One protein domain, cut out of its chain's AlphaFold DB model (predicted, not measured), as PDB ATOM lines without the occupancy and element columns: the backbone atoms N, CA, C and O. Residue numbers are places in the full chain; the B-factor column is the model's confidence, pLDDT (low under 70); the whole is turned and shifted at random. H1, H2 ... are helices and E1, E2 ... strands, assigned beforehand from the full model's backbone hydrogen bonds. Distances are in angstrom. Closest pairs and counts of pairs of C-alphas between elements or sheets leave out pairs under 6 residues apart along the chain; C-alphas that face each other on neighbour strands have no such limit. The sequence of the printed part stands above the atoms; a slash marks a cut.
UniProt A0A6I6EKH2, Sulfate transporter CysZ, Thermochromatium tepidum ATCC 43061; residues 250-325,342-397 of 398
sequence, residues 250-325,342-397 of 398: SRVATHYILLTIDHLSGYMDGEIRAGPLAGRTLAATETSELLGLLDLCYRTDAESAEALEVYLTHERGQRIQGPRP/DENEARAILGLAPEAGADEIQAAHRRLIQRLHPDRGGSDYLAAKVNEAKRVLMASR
ATOM      1  N   SER A 250     218.192 188.417 242.351       52.47
ATOM      2  CA  SER A 250     216.862 189.040 242.466       52.47
ATOM      3  C   SER A 250     216.900 190.452 241.896       52.47
ATOM      4  O   SER A 250     217.881 191.177 242.072       52.47
ATOM      5  N   ARG A 251     215.816 190.849 241.223       60.47
ATOM      6  CA  ARG A 251     215.619 192.221 240.744       60.47
ATOM      7  C   ARG A 251     214.528 192.910 241.545       60.47
ATOM      8  O   ARG A 251     213.469 192.329 241.764       60.47
ATOM      9  N   VAL A 252     214.783 194.155 241.928       67.38
ATOM     10  CA  VAL A 252     213.797 195.059 242.519       67.38
ATOM     11  C   VAL A 252     213.642 196.223 241.552       67.38
ATOM     12  O   VAL A 252     214.557 197.027 241.381       67.38
ATOM     13  N   ALA A 253     212.513 196.255 240.845       69.94
ATOM     14  CA  ALA A 253     212.176 197.335 239.931       69.94
ATOM     15  C   ALA A 253     211.257 198.322 240.649       69.94
ATOM     16  O   ALA A 253     210.141 197.970 241.016       69.94
ATOM     17  N   THR A 254     211.727 199.548 240.814       80.38
ATOM     18  CA  THR A 254     210.965 200.670 241.359       80.38
ATOM     19  C   THR A 254     210.732 201.706 240.257       80.38
ATOM     20  O   THR A 254     211.083 201.484 239.085       80.38
ATOM     21  N   HIS A 255     210.112 202.839 240.596       76.19
ATOM     22  CA  HIS A 255     209.830 203.886 239.618       76.19
ATOM     23  C   HIS A 255     211.116 204.519 239.055       76.19
ATOM     24  O   HIS A 255     211.244 204.679 237.840       76.19
ATOM     25  N   TYR A 256     212.092 204.818 239.917       79.31
ATOM     26  CA  TYR A 256     213.351 205.455 239.520       79.31
ATOM     27  C   TYR A 256     214.510 204.477 239.320       79.31
ATOM     28  O   TYR A 256     215.467 204.842 238.640       79.31
ATOM     29  N   ILE A 257     214.469 203.260 239.877       83.69
ATOM     30  CA  ILE A 257     215.650 202.386 239.969       83.69
ATOM     31  C   ILE A 257     215.307 200.943 239.607       83.69
ATOM     32  O   ILE A 257     214.296 200.385 240.022       83.69
ATOM     33  N   LEU A 258     216.182 200.309 238.834       79.44
ATOM     34  CA  LEU A 258     216.226 198.861 238.687       79.44
ATOM     35  C   LEU A 258     217.445 198.339 239.438       79.44
ATOM     36  O   LEU A 258     218.555 198.426 238.920       79.44
ATOM     37  N   LEU A 259     217.244 197.785 240.629       79.50
ATOM     38  CA  LEU A 259     218.316 197.187 241.416       79.50
ATOM     39  C   LEU A 259     218.410 195.687 241.115       79.50
ATOM     40  O   LEU A 259     217.401 194.981 241.096       79.50
ATOM     41  N   THR A 260     219.622 195.195 240.886       72.50
ATOM     42  CA  THR A 260     219.946 193.777 240.709       72.50
ATOM     43  C   THR A 260     220.894 193.350 241.821       72.50
ATOM     44  O   THR A 260     221.952 193.946 241.996       72.50
ATOM     45  N   ILE A 261     220.509 192.315 242.563       68.69
ATOM     46  CA  ILE A 261     221.246 191.806 243.722       68.69
ATOM     47  C   ILE A 261     221.678 190.375 243.431       68.69
ATOM     48  O   ILE A 261     220.821 189.530 243.166       68.69
ATOM     49  N   ASP A 262     222.978 190.094 243.511       61.34
ATOM     50  CA  ASP A 262     223.527 188.742 243.435       61.34
ATOM     51  C   ASP A 262     223.663 188.118 244.835       61.34
ATOM     52  O   ASP A 262     224.449 188.556 245.672       61.34
ATOM     53  N   HIS A 263     222.893 187.062 245.106       54.72
ATOM     54  CA  HIS A 263     222.813 186.393 246.412       54.72
ATOM     55  C   HIS A 263     223.995 185.472 246.729       54.72
ATOM     56  O   HIS A 263     224.015 184.876 247.815       54.72
ATOM     57  N   LEU A 264     224.914 185.256 245.782       46.75
ATOM     58  CA  LEU A 264     226.124 184.456 245.994       46.75
ATOM     59  C   LEU A 264     227.322 185.330 246.352       46.75
ATOM     60  O   LEU A 264     228.078 184.964 247.251       46.75
ATOM     61  N   SER A 265     227.486 186.465 245.672       45.72
ATOM     62  CA  SER A 265     228.586 187.405 245.921       45.72
ATOM     63  C   SER A 265     228.208 188.548 246.865       45.72
ATOM     64  O   SER A 265     229.096 189.190 247.418       45.72
ATOM     65  N   GLY A 266     226.912 188.812 247.054       51.78
ATOM     66  CA  GLY A 266     226.420 190.014 247.733       51.78
ATOM     67  C   GLY A 266     226.543 191.281 246.882       51.78
ATOM     68  O   GLY A 266     226.169 192.350 247.352       51.78
ATOM     69  N   TYR A 267     227.051 191.175 245.651       60.06
ATOM     70  CA  TYR A 267     227.250 192.313 244.763       60.06
ATOM     71  C   TYR A 267     225.914 192.892 244.303       60.06
ATOM     72  O   TYR A 267     225.008 192.154 243.894       60.06
ATOM     73  N   MET A 268     225.809 194.219 244.334       72.25
ATOM     74  CA  MET A 268     224.633 194.945 243.867       72.25
ATOM     75  C   MET A 268     224.980 195.904 242.732       72.25
ATOM     76  O   MET A 268     225.938 196.665 242.799       72.25
ATOM     77  N   ASP A 269     224.161 195.897 241.686       76.31
ATOM     78  CA  ASP A 269     224.261 196.827 240.559       76.31
ATOM     79  C   ASP A 269     222.862 197.291 240.149       76.31
ATOM     80  O   ASP A 269     221.853 196.774 240.630       76.31
ATOM     81  N   GLY A 270     222.762 198.266 239.257       80.94
ATOM     82  CA  GLY A 270     221.464 198.704 238.780       80.94
ATOM     83  C   GLY A 270     221.500 199.806 237.743       80.94
ATOM     84  O   GLY A 270     222.554 200.314 237.363       80.94
ATOM     85  N   GLU A 271     220.309 200.191 237.304       83.88
ATOM     86  CA  GLU A 271     220.092 201.237 236.309       83.88
ATOM     87  C   GLU A 271     219.057 202.248 236.806       83.88
ATOM     88  O   GLU A 271     218.061 201.882 237.434       83.88
ATOM     89  N   ILE A 272     219.285 203.525 236.510       86.31
ATOM     90  CA  ILE A 272     218.341 204.605 236.789       86.31
ATOM     91  C   ILE A 272     217.306 204.622 235.659       86.31
ATOM     92  O   ILE A 272     217.641 204.857 234.500       86.31
ATOM     93  N   ARG A 273     216.037 204.363 235.978       81.12
ATOM     94  CA  ARG A 273     214.944 204.229 235.000       81.12
ATOM     95  C   ARG A 273     214.246 205.543 234.670       81.12
ATOM     96  O   ARG A 273     213.739 205.696 233.563       81.12
ATOM     97  N   ALA A 274     214.188 206.464 235.627       72.12
ATOM     98  CA  ALA A 274     213.463 207.722 235.500       72.12
ATOM     99  C   ALA A 274     214.258 208.879 236.118       72.12
ATOM    100  O   ALA A 274     215.182 208.669 236.902       72.12
ATOM    101  N   GLY A 275     213.903 210.113 235.758       79.94
ATOM    102  CA  GLY A 275     214.559 211.322 236.257       79.94
ATOM    103  C   GLY A 275     215.748 211.801 235.406       79.94
ATOM    104  O   GLY A 275     215.985 211.296 234.308       79.94
ATOM    105  N   PRO A 276     216.501 212.805 235.892       73.38
ATOM    106  CA  PRO A 276     217.526 213.514 235.113       73.38
ATOM    107  C   PRO A 276     218.747 212.657 234.742       73.38
ATOM    108  O   PRO A 276     219.525 213.038 233.872       73.38
ATOM    109  N   LEU A 277     218.905 211.499 235.385       79.69
ATOM    110  CA  LEU A 277     220.009 210.559 235.182       79.69
ATOM    111  C   LEU A 277     219.544 209.243 234.533       79.69
ATOM    112  O   LEU A 277     220.266 208.248 234.581       79.69
ATOM    113  N   ALA A 278     218.341 209.218 233.946       80.12
ATOM    114  CA  ALA A 278     217.770 208.018 233.340       80.12
ATOM    115  C   ALA A 278     218.685 207.410 232.258       80.12
ATOM    116  O   ALA A 278     219.289 208.123 231.455       80.12
ATOM    117  N   GLY A 279     218.780 206.079 232.242       69.94
ATOM    118  CA  GLY A 279     219.634 205.301 231.339       69.94
ATOM    119  C   GLY A 279     221.095 205.168 231.788       69.94
ATOM    120  O   GLY A 279     221.893 204.540 231.091       69.94
ATOM    121  N   ARG A 280     221.481 205.748 232.936       79.75
ATOM    122  CA  ARG A 280     222.807 205.532 233.537       79.75
ATOM    123  C   ARG A 280     222.788 204.351 234.505       79.75
ATOM    124  O   ARG A 280     221.831 204.145 235.249       79.75
ATOM    125  N   THR A 281     223.891 203.608 234.544       82.75
ATOM    126  CA  THR A 281     224.121 202.569 235.557       82.75
ATOM    127  C   THR A 281     224.537 203.185 236.892       82.75
ATOM    128  O   THR A 281     225.319 204.143 236.906       82.75
ATOM    129  N   LEU A 282     224.108 202.595 238.009       83.69
ATOM    130  CA  LEU A 282     224.460 203.039 239.364       83.69
ATOM    131  C   LEU A 282     225.984 203.035 239.593       83.69
ATOM    132  O   LEU A 282     226.530 203.961 240.193       83.69
ATOM    133  N   ALA A 283     226.701 202.054 239.030       81.12
ATOM    134  CA  ALA A 283     228.163 201.978 239.106       81.12
ATOM    135  C   ALA A 283     228.885 203.145 238.400       81.12
ATOM    136  O   ALA A 283     229.919 203.616 238.878       81.12
ATOM    137  N   ALA A 284     228.337 203.628 237.282       78.81
ATOM    138  CA  ALA A 284     228.928 204.704 236.479       78.81
ATOM    139  C   ALA A 284     228.500 206.114 236.918       78.81
ATOM    140  O   ALA A 284     229.015 207.095 236.388       78.81
ATOM    141  N   THR A 285     227.551 206.218 237.847       85.31
ATOM    142  CA  THR A 285     227.040 207.496 238.355       85.31
ATOM    143  C   THR A 285     227.865 207.931 239.565       85.31
ATOM    144  O   THR A 285     228.231 207.098 240.398       85.31
ATOM    145  N   GLU A 286     228.186 209.223 239.666       86.44
ATOM    146  CA  GLU A 286     228.941 209.732 240.812       86.44
ATOM    147  C   GLU A 286     228.111 209.669 242.099       86.44
ATOM    148  O   GLU A 286     226.896 209.867 242.098       86.44
ATOM    149  N   THR A 287     228.770 209.426 243.234       85.44
ATOM    150  CA  THR A 287     228.084 209.295 244.528       85.44
ATOM    151  C   THR A 287     227.307 210.563 244.909       85.44
ATOM    152  O   THR A 287     226.236 210.468 245.497       85.44
ATOM    153  N   SER A 288     227.803 211.749 244.541       85.00
ATOM    154  CA  SER A 288     227.124 213.040 244.736       85.00
ATOM    155  C   SER A 288     225.799 213.127 243.968       85.00
ATOM    156  O   SER A 288     224.788 213.557 244.522       85.00
ATOM    157  N   GLU A 289     225.787 212.671 242.714       87.50
ATOM    158  CA  GLU A 289     224.594 212.604 241.866       87.50
ATOM    159  C   GLU A 289     223.574 211.592 242.415       87.50
ATOM    160  O   GLU A 289     222.376 211.876 242.449       87.50
ATOM    161  N   LEU A 290     224.040 210.439 242.915       87.81
ATOM    162  CA  LEU A 290     223.183 209.432 243.550       87.81
ATOM    163  C   LEU A 290     222.557 209.935 244.857       87.81
ATOM    164  O   LEU A 290     221.388 209.661 245.108       87.81
ATOM    165  N   LEU A 291     223.283 210.707 245.669       87.19
ATOM    166  CA  LEU A 291     222.715 211.348 246.861       87.19
ATOM    167  C   LEU A 291     221.636 212.380 246.498       87.19
ATOM    168  O   LEU A 291     220.617 212.473 247.180       87.19
ATOM    169  N   GLY A 292     221.820 213.118 245.399       85.56
ATOM    170  CA  GLY A 292     220.788 214.011 244.864       85.56
ATOM    171  C   GLY A 292     219.543 213.256 244.384       85.56
ATOM    172  O   GLY A 292     218.418 213.680 244.650       85.56
ATOM    173  N   LEU A 293     219.733 212.108 243.724       86.62
ATOM    174  CA  LEU A 293     218.633 211.224 243.335       86.62
ATOM    175  C   LEU A 293     217.920 210.637 244.559       86.62
ATOM    176  O   LEU A 293     216.698 210.544 244.556       86.62
ATOM    177  N   LEU A 294     218.654 210.299 245.621       86.75
ATOM    178  CA  LEU A 294     218.079 209.803 246.870       86.75
ATOM    179  C   LEU A 294     217.148 210.837 247.525       86.75
ATOM    180  O   LEU A 294     216.037 210.486 247.919       86.75
ATOM    181  N   ASP A 295     217.541 212.115 247.563       84.62
ATOM    182  CA  ASP A 295     216.690 213.209 248.067       84.62
ATOM    183  C   ASP A 295     215.420 213.410 247.223       84.62
ATOM    184  O   ASP A 295     214.348 213.736 247.740       84.62
ATOM    185  N   LEU A 296     215.505 213.185 245.907       83.31
ATOM    186  CA  LEU A 296     214.321 213.142 245.050       83.31
ATOM    187  C   LEU A 296     213.422 211.956 245.426       83.31
ATOM    188  O   LEU A 296     212.239 212.165 245.693       83.31
ATOM    189  N   CYS A 297     213.989 210.749 245.516       84.62
ATOM    190  CA  CYS A 297     213.260 209.528 245.846       84.62
ATOM    191  C   CYS A 297     212.522 209.637 247.188       84.62
ATOM    192  O   CYS A 297     211.346 209.289 247.241       84.62
ATOM    193  N   TYR A 298     213.129 210.218 248.233       82.88
ATOM    194  CA  TYR A 298     212.450 210.428 249.522       82.88
ATOM    195  C   TYR A 298     211.143 211.226 249.414       82.88
ATOM    196  O   TYR A 298     210.248 211.052 250.239       82.88
ATOM    197  N   ARG A 299     211.021 212.104 248.411       79.62
ATOM    198  CA  ARG A 299     209.834 212.944 248.197       79.62
ATOM    199  C   ARG A 299     208.831 212.344 247.218       79.62
ATOM    200  O   ARG A 299     207.661 212.710 247.268       79.62
ATOM    201  N   THR A 300     209.278 211.482 246.306       78.75
ATOM    202  CA  THR A 300     208.466 211.031 245.164       78.75
ATOM    203  C   THR A 300     208.138 209.545 245.177       78.75
ATOM    204  O   THR A 300     207.080 209.172 244.684       78.75
ATOM    205  N   ASP A 301     209.034 208.695 245.682       79.88
ATOM    206  CA  ASP A 301     208.866 207.241 245.680       79.88
ATOM    207  C   ASP A 301     209.728 206.576 246.766       79.88
ATOM    208  O   ASP A 301     210.947 206.430 246.620       79.88
ATOM    209  N   ALA A 302     209.070 206.144 247.843       75.38
ATOM    210  CA  ALA A 302     209.721 205.509 248.983       75.38
ATOM    211  C   ALA A 302     210.441 204.205 248.599       75.38
ATOM    212  O   ALA A 302     211.528 203.943 249.106       75.38
ATOM    213  N   GLU A 303     209.899 203.428 247.652       70.44
ATOM    214  CA  GLU A 303     210.522 202.166 247.227       70.44
ATOM    215  C   GLU A 303     211.861 202.415 246.520       70.44
ATOM    216  O   GLU A 303     212.854 201.731 246.777       70.44
ATOM    217  N   SER A 304     211.921 203.435 245.654       81.06
ATOM    218  CA  SER A 304     213.176 203.851 245.016       81.06
ATOM    219  C   SER A 304     214.194 204.392 246.018       81.06
ATOM    220  O   SER A 304     215.391 204.203 245.812       81.06
ATOM    221  N   ALA A 305     213.750 205.063 247.087       82.81
ATOM    222  CA  ALA A 305     214.656 205.575 248.114       82.81
ATOM    223  C   ALA A 305     215.342 204.416 248.849       82.81
ATOM    224  O   ALA A 305     216.569 204.365 248.912       82.81
ATOM    225  N   GLU A 306     214.565 203.430 249.295       77.44
ATOM    226  CA  GLU A 306     215.081 202.257 250.002       77.44
ATOM    227  C   GLU A 306     216.011 201.401 249.126       77.44
ATOM    228  O   GLU A 306     217.072 200.968 249.580       77.44
ATOM    229  N   ALA A 307     215.676 201.196 247.847       80.56
ATOM    230  CA  ALA A 307     216.550 200.475 246.919       80.56
ATOM    231  C   ALA A 307     217.909 201.182 246.733       80.56
ATOM    232  O   ALA A 307     218.956 200.530 246.677       80.56
ATOM    233  N   LEU A 308     217.908 202.517 246.666       85.94
ATOM    234  CA  LEU A 308     219.129 203.306 246.513       85.94
ATOM    235  C   LEU A 308     219.972 203.343 247.791       85.94
ATOM    236  O   LEU A 308     221.199 203.285 247.707       85.94
ATOM    237  N   GLU A 309     219.338 203.400 248.964       85.31
ATOM    238  CA  GLU A 309     220.015 203.318 250.265       85.31
ATOM    239  C   GLU A 309     220.793 202.013 250.415       85.31
ATOM    240  O   GLU A 309     221.951 202.020 250.845       85.31
ATOM    241  N   VAL A 310     220.168 200.894 250.036       79.50
ATOM    242  CA  VAL A 310     220.786 199.564 250.086       79.50
ATOM    243  C   VAL A 310     222.033 199.524 249.199       79.50
ATOM    244  O   VAL A 310     223.096 199.094 249.653       79.50
ATOM    245  N   TYR A 311     221.942 200.048 247.972       83.69
ATOM    246  CA  TYR A 311     223.084 200.151 247.062       83.69
ATOM    247  C   TYR A 311     224.206 201.044 247.626       83.69
ATOM    248  O   TYR A 311     225.363 200.626 247.690       83.69
ATOM    249  N   LEU A 312     223.878 202.260 248.077       85.12
ATOM    250  CA  LEU A 312     224.856 203.223 248.602       85.12
ATOM    251  C   LEU A 312     225.565 202.709 249.861       85.12
ATOM    252  O   LEU A 312     226.771 202.911 250.025       85.12
ATOM    253  N   THR A 313     224.839 202.006 250.728       80.69
ATOM    254  CA  THR A 313     225.392 201.456 251.969       80.69
ATOM    255  C   THR A 313     226.374 200.325 251.692       80.69
ATOM    256  O   THR A 313     227.444 200.283 252.295       80.69
ATOM    257  N   HIS A 314     226.030 199.420 250.778       75.94
ATOM    258  CA  HIS A 314     226.790 198.192 250.570       75.94
ATOM    259  C   HIS A 314     227.933 198.351 249.559       75.94
ATOM    260  O   HIS A 314     229.043 197.905 249.826       75.94
ATOM    261  N   GLU A 315     227.696 199.025 248.430       77.75
ATOM    262  CA  GLU A 315     228.689 199.153 247.347       77.75
ATOM    263  C   GLU A 315     229.550 200.410 247.478       77.75
ATOM    264  O   GLU A 315     230.707 200.436 247.060       77.75
ATOM    265  N   ARG A 316     228.998 201.484 248.056       78.81
ATOM    266  CA  ARG A 316     229.711 202.763 248.227       78.81
ATOM    267  C   ARG A 316     230.158 203.014 249.667       78.81
ATOM    268  O   ARG A 316     230.781 204.043 249.924       78.81
ATOM    269  N   GLY A 317     229.849 202.105 250.599       71.50
ATOM    270  CA  GLY A 317     230.194 202.226 252.020       71.50
ATOM    271  C   GLY A 317     229.591 203.461 252.701       71.50
ATOM    272  O   GLY A 317     230.045 203.857 253.777       71.50
ATOM    273  N   GLN A 318     228.599 204.105 252.079       73.94
ATOM    274  CA  GLN A 318     227.983 205.313 252.604       73.94
ATOM    275  C   GLN A 318     226.838 204.947 253.532       73.94
ATOM    276  O   GLN A 318     225.758 204.558 253.104       73.94
ATOM    277  N   ARG A 319     227.077 205.096 254.833       65.56
ATOM    278  CA  ARG A 319     226.060 204.852 255.849       65.56
ATOM    279  C   ARG A 319     225.090 206.033 255.883       65.56
ATOM    280  O   ARG A 319     225.355 207.038 256.538       65.56
ATOM    281  N   ILE A 320     223.983 205.915 255.157       68.25
ATOM    282  CA  ILE A 320     222.928 206.931 255.139       68.25
ATOM    283  C   ILE A 320     222.221 206.921 256.505       68.25
ATOM    284  O   ILE A 320     221.552 205.958 256.871       68.25
ATOM    285  N   GLN A 321     222.404 207.982 257.293       53.44
ATOM    286  CA  GLN A 321     221.642 208.258 258.518       53.44
ATOM    287  C   GLN A 321     220.771 209.496 258.252       53.44
ATOM    288  O   GLN A 321     221.132 210.610 258.619       53.44
ATOM    289  N   GLY A 322     219.662 209.311 257.532       52.97
ATOM    290  CA  GLY A 322     218.702 210.355 257.144       52.97
ATOM    291  C   GLY A 322     217.255 209.867 257.312       52.97
ATOM    292  O   GLY A 322     217.039 208.661 257.370       52.97
ATOM    293  N   PRO A 323     216.271 210.763 257.514       45.66
ATOM    294  CA  PRO A 323     215.060 210.476 258.282       45.66
ATOM    295  C   PRO A 323     214.068 209.592 257.521       45.66
ATOM    296  O   PRO A 323     213.712 209.916 256.398       45.66
ATOM    297  N   ARG A 324     213.543 208.541 258.173       55.69
ATOM    298  CA  ARG A 324     212.401 207.747 257.684       55.69
ATOM    299  C   ARG A 324     211.133 208.614 257.659       55.69
ATOM    300  O   ARG A 324     210.589 208.877 258.735       55.69
ATOM    301  N   PRO A 325     210.588 209.020 256.499       42.78
ATOM    302  CA  PRO A 325     209.261 209.596 256.440       42.78
ATOM    303  C   PRO A 325     208.291 208.422 256.279       42.78
ATOM    304  O   PRO A 325     208.141 207.863 255.200       42.78
ATOM    305  N   ASP A 342     202.707 191.142 239.574       70.81
ATOM    306  CA  ASP A 342     202.398 190.129 238.558       70.81
ATOM    307  C   ASP A 342     203.081 188.794 238.894       70.81
ATOM    308  O   ASP A 342     204.104 188.742 239.584       70.81
ATOM    309  N   GLU A 343     202.556 187.687 238.372       68.00
ATOM    310  CA  GLU A 343     203.103 186.351 238.604       68.00
ATOM    311  C   GLU A 343     204.563 186.246 238.128       68.00
ATOM    312  O   GLU A 343     205.404 185.629 238.784       68.00
ATOM    313  N   ASN A 344     204.902 186.912 237.020       63.09
ATOM    314  CA  ASN A 344     206.273 186.958 236.509       63.09
ATOM    315  C   ASN A 344     207.212 187.747 237.431       63.09
ATOM    316  O   ASN A 344     208.361 187.350 237.631       63.09
ATOM    317  N   GLU A 345     206.716 188.836 238.022       61.94
ATOM    318  CA  GLU A 345     207.454 189.636 239.001       61.94
ATOM    319  C   GLU A 345     207.691 188.829 240.284       61.94
ATOM    320  O   GLU A 345     208.815 188.753 240.779       61.94
ATOM    321  N   ALA A 346     206.665 188.124 240.767       73.38
ATOM    322  CA  ALA A 346     206.757 187.261 241.936       73.38
ATOM    323  C   ALA A 346     207.754 186.099 241.735       73.38
ATOM    324  O   ALA A 346     208.548 185.793 242.632       73.38
ATOM    325  N   ARG A 347     207.787 185.483 240.541       71.69
ATOM    326  CA  ARG A 347     208.797 184.463 240.192       71.69
ATOM    327  C   ARG A 347     210.206 185.049 240.122       71.69
ATOM    328  O   ARG A 347     211.139 184.420 240.616       71.69
ATOM    329  N   ALA A 348     210.365 186.257 239.579       63.94
ATOM    330  CA  ALA A 348     211.658 186.937 239.510       63.94
ATOM    331  C   ALA A 348     212.205 187.313 240.899       63.94
ATOM    332  O   ALA A 348     213.399 187.154 241.147       63.94
ATOM    333  N   ILE A 349     211.343 187.750 241.824       70.81
ATOM    334  CA  ILE A 349     211.728 188.065 243.209       70.81
ATOM    335  C   ILE A 349     212.251 186.814 243.924       70.81
ATOM    336  O   ILE A 349     213.286 186.879 244.592       70.81
ATOM    337  N   LEU A 350     211.581 185.670 243.747       73.00
ATOM    338  CA  LEU A 350     211.972 184.400 244.365       73.00
ATOM    339  C   LEU A 350     213.084 183.645 243.608       73.00
ATOM    340  O   LEU A 350     213.586 182.645 244.120       73.00
ATOM    341  N   GLY A 351     213.490 184.115 242.423       65.69
ATOM    342  CA  GLY A 351     214.515 183.470 241.593       65.69
ATOM    343  C   GLY A 351     214.061 182.138 240.985       65.69
ATOM    344  O   GLY A 351     214.859 181.208 240.869       65.69
ATOM    345  N   LEU A 352     212.776 182.026 240.643       70.81
ATOM    346  CA  LEU A 352     212.137 180.788 240.197       70.81
ATOM    347  C   LEU A 352     211.934 180.751 238.677       70.81
ATOM    348  O   LEU A 352     211.669 181.770 238.040       70.81
ATOM    349  N   ALA A 353     212.015 179.550 238.100       63.62
ATOM    350  CA  ALA A 353     211.648 179.313 236.706       63.62
ATOM    351  C   ALA A 353     210.121 179.453 236.498       63.62
ATOM    352  O   ALA A 353     209.362 179.262 237.451       63.62
ATOM    353  N   PRO A 354     209.642 179.719 235.264       63.31
ATOM    354  CA  PRO A 354     208.209 179.839 234.963       63.31
ATOM    355  C   PRO A 354     207.371 178.622 235.387       63.31
ATOM    356  O   PRO A 354     206.202 178.771 235.719       63.31
ATOM    357  N   GLU A 355     207.983 177.434 235.422       64.88
ATOM    358  CA  GLU A 355     207.325 176.154 235.726       64.88
ATOM    359  C   GLU A 355     207.616 175.631 237.146       64.88
ATOM    360  O   GLU A 355     207.299 174.489 237.470       64.88
ATOM    361  N   ALA A 356     208.231 176.451 238.008       68.50
ATOM    362  CA  ALA A 356     208.693 176.024 239.328       68.50
ATOM    363  C   ALA A 356     207.556 175.504 240.222       68.50
ATOM    364  O   ALA A 356     206.514 176.144 240.344       68.50
ATOM    365  N   GLY A 357     207.747 174.355 240.874       73.88
ATOM    366  CA  GLY A 357     206.737 173.686 241.709       73.88
ATOM    367  C   GLY A 357     206.427 174.397 243.040       73.88
ATOM    368  O   GLY A 357     207.136 175.308 243.459       73.88
ATOM    369  N   ALA A 358     205.373 173.964 243.749       75.25
ATOM    370  CA  ALA A 358     204.989 174.553 245.045       75.25
ATOM    371  C   ALA A 358     206.090 174.366 246.106       75.25
ATOM    372  O   ALA A 358     206.373 175.275 246.890       75.25
ATOM    373  N   ASP A 359     206.769 173.220 246.053       74.25
ATOM    374  CA  ASP A 359     207.898 172.893 246.924       74.25
ATOM    375  C   ASP A 359     209.108 173.805 246.668       74.25
ATOM    376  O   ASP A 359     209.761 174.260 247.612       74.25
ATOM    377  N   GLU A 360     209.374 174.144 245.402       70.62
ATOM    378  CA  GLU A 360     210.450 175.062 245.008       70.62
ATOM    379  C   GLU A 360     210.156 176.496 245.461       70.62
ATOM    380  O   GLU A 360     211.044 177.166 245.994       70.62
ATOM    381  N   ILE A 361     208.895 176.938 245.361       77.69
ATOM    382  CA  ILE A 361     208.444 178.235 245.885       77.69
ATOM    383  C   ILE A 361     208.682 178.320 247.399       77.69
ATOM    384  O   ILE A 361     209.220 179.312 247.901       77.69
ATOM    385  N   GLN A 362     208.326 177.273 248.151       76.62
ATOM    386  CA  GLN A 362     208.488 177.257 249.606       76.62
ATOM    387  C   GLN A 362     209.959 177.147 250.038       76.62
ATOM    388  O   GLN A 362     210.351 177.720 251.060       76.62
ATOM    389  N   ALA A 363     210.790 176.429 249.281       70.94
ATOM    390  CA  ALA A 363     212.230 176.363 249.508       70.94
ATOM    391  C   ALA A 363     212.912 177.719 249.252       70.94
ATOM    392  O   ALA A 363     213.678 178.184 250.101       70.94
ATOM    393  N   ALA A 364     212.585 178.385 248.138       69.12
ATOM    394  CA  ALA A 364     213.121 179.700 247.792       69.12
ATOM    395  C   ALA A 364     212.714 180.775 248.808       69.12
ATOM    396  O   ALA A 364     213.569 181.520 249.289       69.12
ATOM    397  N   HIS A 365     211.440 180.796 249.219       79.00
ATOM    398  CA  HIS A 365     210.940 181.703 250.257       79.00
ATOM    399  C   HIS A 365     211.692 181.537 251.583       79.00
ATOM    400  O   HIS A 365     212.196 182.518 252.129       79.00
ATOM    401  N   ARG A 366     211.846 180.297 252.072       75.56
ATOM    402  CA  ARG A 366     212.591 180.024 253.314       75.56
ATOM    403  C   ARG A 366     214.048 180.474 253.219       75.56
ATOM    404  O   ARG A 366     214.545 181.083 254.163       75.56
ATOM    405  N   ARG A 367     214.717 180.220 252.086       75.31
ATOM    406  CA  ARG A 367     216.110 180.641 251.853       75.31
ATOM    407  C   ARG A 367     216.258 182.164 251.889       75.31
ATOM    408  O   ARG A 367     217.213 182.666 252.475       75.31
ATOM    409  N   LEU A 368     215.332 182.882 251.255       67.44
ATOM    410  CA  LEU A 368     215.370 184.339 251.145       67.44
ATOM    411  C   LEU A 368     215.029 185.018 252.474       67.44
ATOM    412  O   LEU A 368     215.782 185.882 252.909       67.44
ATOM    413  N   ILE A 369     213.988 184.568 253.181       73.69
ATOM    414  CA  ILE A 369     213.631 185.117 254.499       73.69
ATOM    415  C   ILE A 369     214.736 184.883 255.532       73.69
ATOM    416  O   ILE A 369     215.019 185.775 256.323       73.69
ATOM    417  N   GLN A 370     215.424 183.737 255.507       70.25
ATOM    418  CA  GLN A 370     216.531 183.480 256.440       70.25
ATOM    419  C   GLN A 370     217.712 184.453 256.290       70.25
ATOM    420  O   GLN A 370     218.453 184.637 257.258       70.25
ATOM    421  N   ARG A 371     217.895 185.044 255.100       61.44
ATOM    422  CA  ARG A 371     218.992 185.974 254.784       61.44
ATOM    423  C   ARG A 371     218.576 187.440 254.834       61.44
ATOM    424  O   ARG A 371     219.379 188.274 255.219       61.44
ATOM    425  N   LEU A 372     217.338 187.743 254.451       58.12
ATOM    426  CA  LEU A 372     216.815 189.106 254.350       58.12
ATOM    427  C   LEU A 372     216.098 189.567 255.628       58.12
ATOM    428  O   LEU A 372     215.565 190.671 255.646       58.12
ATOM    429  N   HIS A 373     216.082 188.750 256.691       57.25
ATOM    430  CA  HIS A 373     215.436 189.119 257.949       57.25
ATOM    431  C   HIS A 373     216.115 190.346 258.600       57.25
ATOM    432  O   HIS A 373     217.344 190.347 258.748       57.25
ATOM    433  N   PRO A 374     215.338 191.342 259.058       51.88
ATOM    434  CA  PRO A 374     215.831 192.560 259.716       51.88
ATOM    435  C   PRO A 374     216.767 192.279 260.897       51.88
ATOM    436  O   PRO A 374     217.842 192.863 261.008       51.88
ATOM    437  N   ASP A 375     216.422 191.276 261.711       51.44
ATOM    438  CA  ASP A 375     217.203 190.844 262.884       51.44
ATOM    439  C   ASP A 375     218.613 190.312 262.560       51.44
ATOM    440  O   ASP A 375     219.393 190.014 263.466       51.44
ATOM    441  N   ARG A 376     218.954 190.150 261.275       47.44
ATOM    442  CA  ARG A 376     220.264 189.674 260.801       47.44
ATOM    443  C   ARG A 376     220.946 190.639 259.831       47.44
ATOM    444  O   ARG A 376     221.856 190.234 259.114       47.44
ATOM    445  N   GLY A 377     220.527 191.907 259.824       42.59
ATOM    446  CA  GLY A 377     221.079 192.940 258.944       42.59
ATOM    447  C   GLY A 377     220.432 192.999 257.556       42.59
ATOM    448  O   GLY A 377     220.994 193.622 256.661       42.59
ATOM    449  N   GLY A 378     219.277 192.350 257.370       51.09
ATOM    450  CA  GLY A 378     218.457 192.455 256.161       51.09
ATOM    451  C   GLY A 378     217.497 193.656 256.172       51.09
ATOM    452  O   GLY A 378     217.460 194.427 257.128       51.09
ATOM    453  N   SER A 379     216.714 193.822 255.103       58.50
ATOM    454  CA  SER A 379     215.749 194.926 254.938       58.50
ATOM    455  C   SER A 379     214.309 194.456 255.187       58.50
ATOM    456  O   SER A 379     213.867 193.471 254.587       58.50
ATOM    457  N   ASP A 380     213.566 195.200 256.023       49.91
ATOM    458  CA  ASP A 380     212.129 195.003 256.301       49.91
ATOM    459  C   ASP A 380     211.298 194.941 255.008       49.91
ATOM    460  O   ASP A 380     210.427 194.081 254.842       49.91
ATOM    461  N   TYR A 381     211.617 195.812 254.051       58.56
ATOM    462  CA  TYR A 381     210.948 195.892 252.758       58.56
ATOM    463  C   TYR A 381     211.242 194.683 251.866       58.56
ATOM    464  O   TYR A 381     210.326 194.095 251.289       58.56
ATOM    465  N   LEU A 382     212.505 194.244 251.795       61.16
ATOM    466  CA  LEU A 382     212.870 193.052 251.018       61.16
ATOM    467  C   LEU A 382     212.183 191.799 251.576       61.16
ATOM    468  O   LEU A 382     211.705 190.962 250.808       61.16
ATOM    469  N   ALA A 383     212.064 191.690 252.902       65.38
ATOM    470  CA  ALA A 383     211.300 190.621 253.537       65.38
ATOM    471  C   ALA A 383     209.797 190.702 253.194       65.38
ATOM    472  O   ALA A 383     209.177 189.674 252.898       65.38
ATOM    473  N   ALA A 384     209.212 191.905 253.166       66.62
ATOM    474  CA  ALA A 384     207.820 192.123 252.770       66.62
ATOM    475  C   ALA A 384     207.556 191.754 251.296       66.62
ATOM    476  O   ALA A 384     206.623 190.993 251.027       66.62
ATOM    477  N   LYS A 385     208.416 192.179 250.357       70.00
ATOM    478  CA  LYS A 385     208.349 191.810 248.925       70.00
ATOM    479  C   LYS A 385     208.462 190.296 248.714       70.00
ATOM    480  O   LYS A 385     207.724 189.728 247.913       70.00
ATOM    481  N   VAL A 386     209.339 189.614 249.455       77.38
ATOM    482  CA  VAL A 386     209.477 188.143 249.401       77.38
ATOM    483  C   VAL A 386     208.214 187.434 249.911       77.38
ATOM    484  O   VAL A 386     207.794 186.421 249.342       77.38
ATOM    485  N   ASN A 387     207.574 187.964 250.957       75.19
ATOM    486  CA  ASN A 387     206.301 187.443 251.460       75.19
ATOM    487  C   ASN A 387     205.145 187.680 250.476       75.19
ATOM    488  O   ASN A 387     204.323 186.784 250.270       75.19
ATOM    489  N   GLU A 388     205.102 188.852 249.841       76.31
ATOM    490  CA  GLU A 388     204.116 189.182 248.814       76.31
ATOM    491  C   GLU A 388     204.254 188.284 247.578       76.31
ATOM    492  O   GLU A 388     203.257 187.706 247.141       76.31
ATOM    493  N   ALA A 389     205.481 188.057 247.099       79.19
ATOM    494  CA  ALA A 389     205.762 187.168 245.975       79.19
ATOM    495  C   ALA A 389     205.279 185.733 246.234       79.19
ATOM    496  O   ALA A 389     204.596 185.140 245.400       79.19
ATOM    497  N   LYS A 390     205.544 185.179 247.427       82.00
ATOM    498  CA  LYS A 390     205.012 183.860 247.808       82.00
ATOM    499  C   LYS A 390     203.484 183.833 247.753       82.00
ATOM    500  O   LYS A 390     202.913 182.850 247.287       82.00
ATOM    501  N   ARG A 391     202.824 184.880 248.257       80.19
ATOM    502  CA  ARG A 391     201.359 184.959 248.302       80.19
ATOM    503  C   ARG A 391     200.759 184.964 246.896       80.19
ATOM    504  O   ARG A 391     199.816 184.218 246.672       80.19
ATOM    505  N   VAL A 392     201.328 185.730 245.962       82.75
ATOM    506  CA  VAL A 392     200.874 185.777 244.559       82.75
ATOM    507  C   VAL A 392     201.005 184.404 243.889       82.75
ATOM    508  O   VAL A 392     200.031 183.915 243.326       82.75
ATOM    509  N   LEU A 393     202.156 183.732 244.026       79.94
ATOM    510  CA  LEU A 393     202.388 182.420 243.392       79.94
ATOM    511  C   LEU A 393     201.602 181.261 244.016       79.94
ATOM    512  O   LEU A 393     201.405 180.228 243.379       79.94
ATOM    513  N   MET A 394     201.208 181.392 245.283       80.06
ATOM    514  CA  MET A 394     200.359 180.409 245.962       80.06
ATOM    515  C   MET A 394     198.875 180.658 245.671       80.06
ATOM    516  O   MET A 394     198.104 179.706 245.623       80.06
ATOM    517  N   ALA A 395     198.478 181.916 245.449       73.94
ATOM    518  CA  ALA A 395     197.115 182.284 245.079       73.94
ATOM    519  C   ALA A 395     196.781 181.950 243.617       73.94
ATOM    520  O   ALA A 395     195.648 181.577 243.348       73.94
ATOM    521  N   SER A 396     197.747 182.009 242.688       64.88
ATOM    522  CA  SER A 396     197.548 181.623 241.277       64.88
ATOM    523  C   SER A 396     197.377 180.109 241.046       64.88
ATOM    524  O   SER A 396     197.243 179.673 239.904       64.88
ATOM    525  N   ARG A 397     197.410 179.297 242.113       61.84
ATOM    526  CA  ARG A 397     197.355 177.821 242.080       61.84
ATOM    527  C   ARG A 397     196.151 177.200 242.791       61.84
ATOM    528  O   ARG A 397     196.053 175.973 242.815       61.84
TER     529      ARG A 397
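This is residues 250 to 325 and 342 to 397 of the 398 residues of the protein "Sulfate transporter CysZ" of Thermochromatium tepidum ATCC 43061 (UniProt A0A6I6EKH2). One lobe is a small three-stranded sheet, E1 - E2 - E3, with H2 over one face and H1 packed on H2; the other lobe is H3, H4 and H5, with H3 meeting edge strand E1. The printed part has 132 residues, with three named strands followed by five named helices: mostly helix. The antiparallel sheet is a meander, each strand the neighbour of the one before. The whole is compact, radius of gyration of the C-alphas 15.3 A, spanning 45 by 30 by 29 A.

Start at hairpin E1, residues 250 to 253, and E2, residues 257 to 262: N 252 and O 259 are 2.9 A apart. In hairpin E2 and E3, residues 268 to 272, find N 260 and O 269 at 2.7 A. H2, residues 302 to 315, is on the sheet at a height of 9.1 A, making two layers, helix on one face; closest C-alphas are Ile 257 and Ser 304, 5.8 A. H1, residues 287 to 300, touches H2 in a helical hairpin at a shallow tilt of 23 degrees; C-alphas 297 and 305 come closest, 4.8 A. H3, residues 343 to 350, only grazes the sheet, C-alphas 250 and 349 closest at 5.3 A. H5, residues 380 to 395, touches H3 at a steep tilt of 46 degrees, C-alphas 346 and 389 closest at 4.2 A. H4, residues 358 to 372, and H5 form a helical hairpin at 6 degrees, C-alphas 372 and 383 closest at 5.8 A. Every O i to N i+4 pair is within hydrogen-bond range in H2, H3 and H5, against 9 of 10 in H1 and 10 of 11 in H4.

Find C-alpha 250 at (216.862, 189.040, 242.466), where E1 begins; E2 runs 16.1 A. H1 runs 19.7 A, H2 20.1 A and H4 20.9 A; H5 runs 22.7 A to C-alpha 395 at (197.115, 182.284, 245.079).

C-alphas 288 and 397 are farthest apart, 46.2 A. Residues 326 to 341 are not printed, a gap of 27.3 A between C-alphas 325 and 342. E3 to H1 is a long link. Model confidence is under 70 for 46 residues, among them 371 to 384.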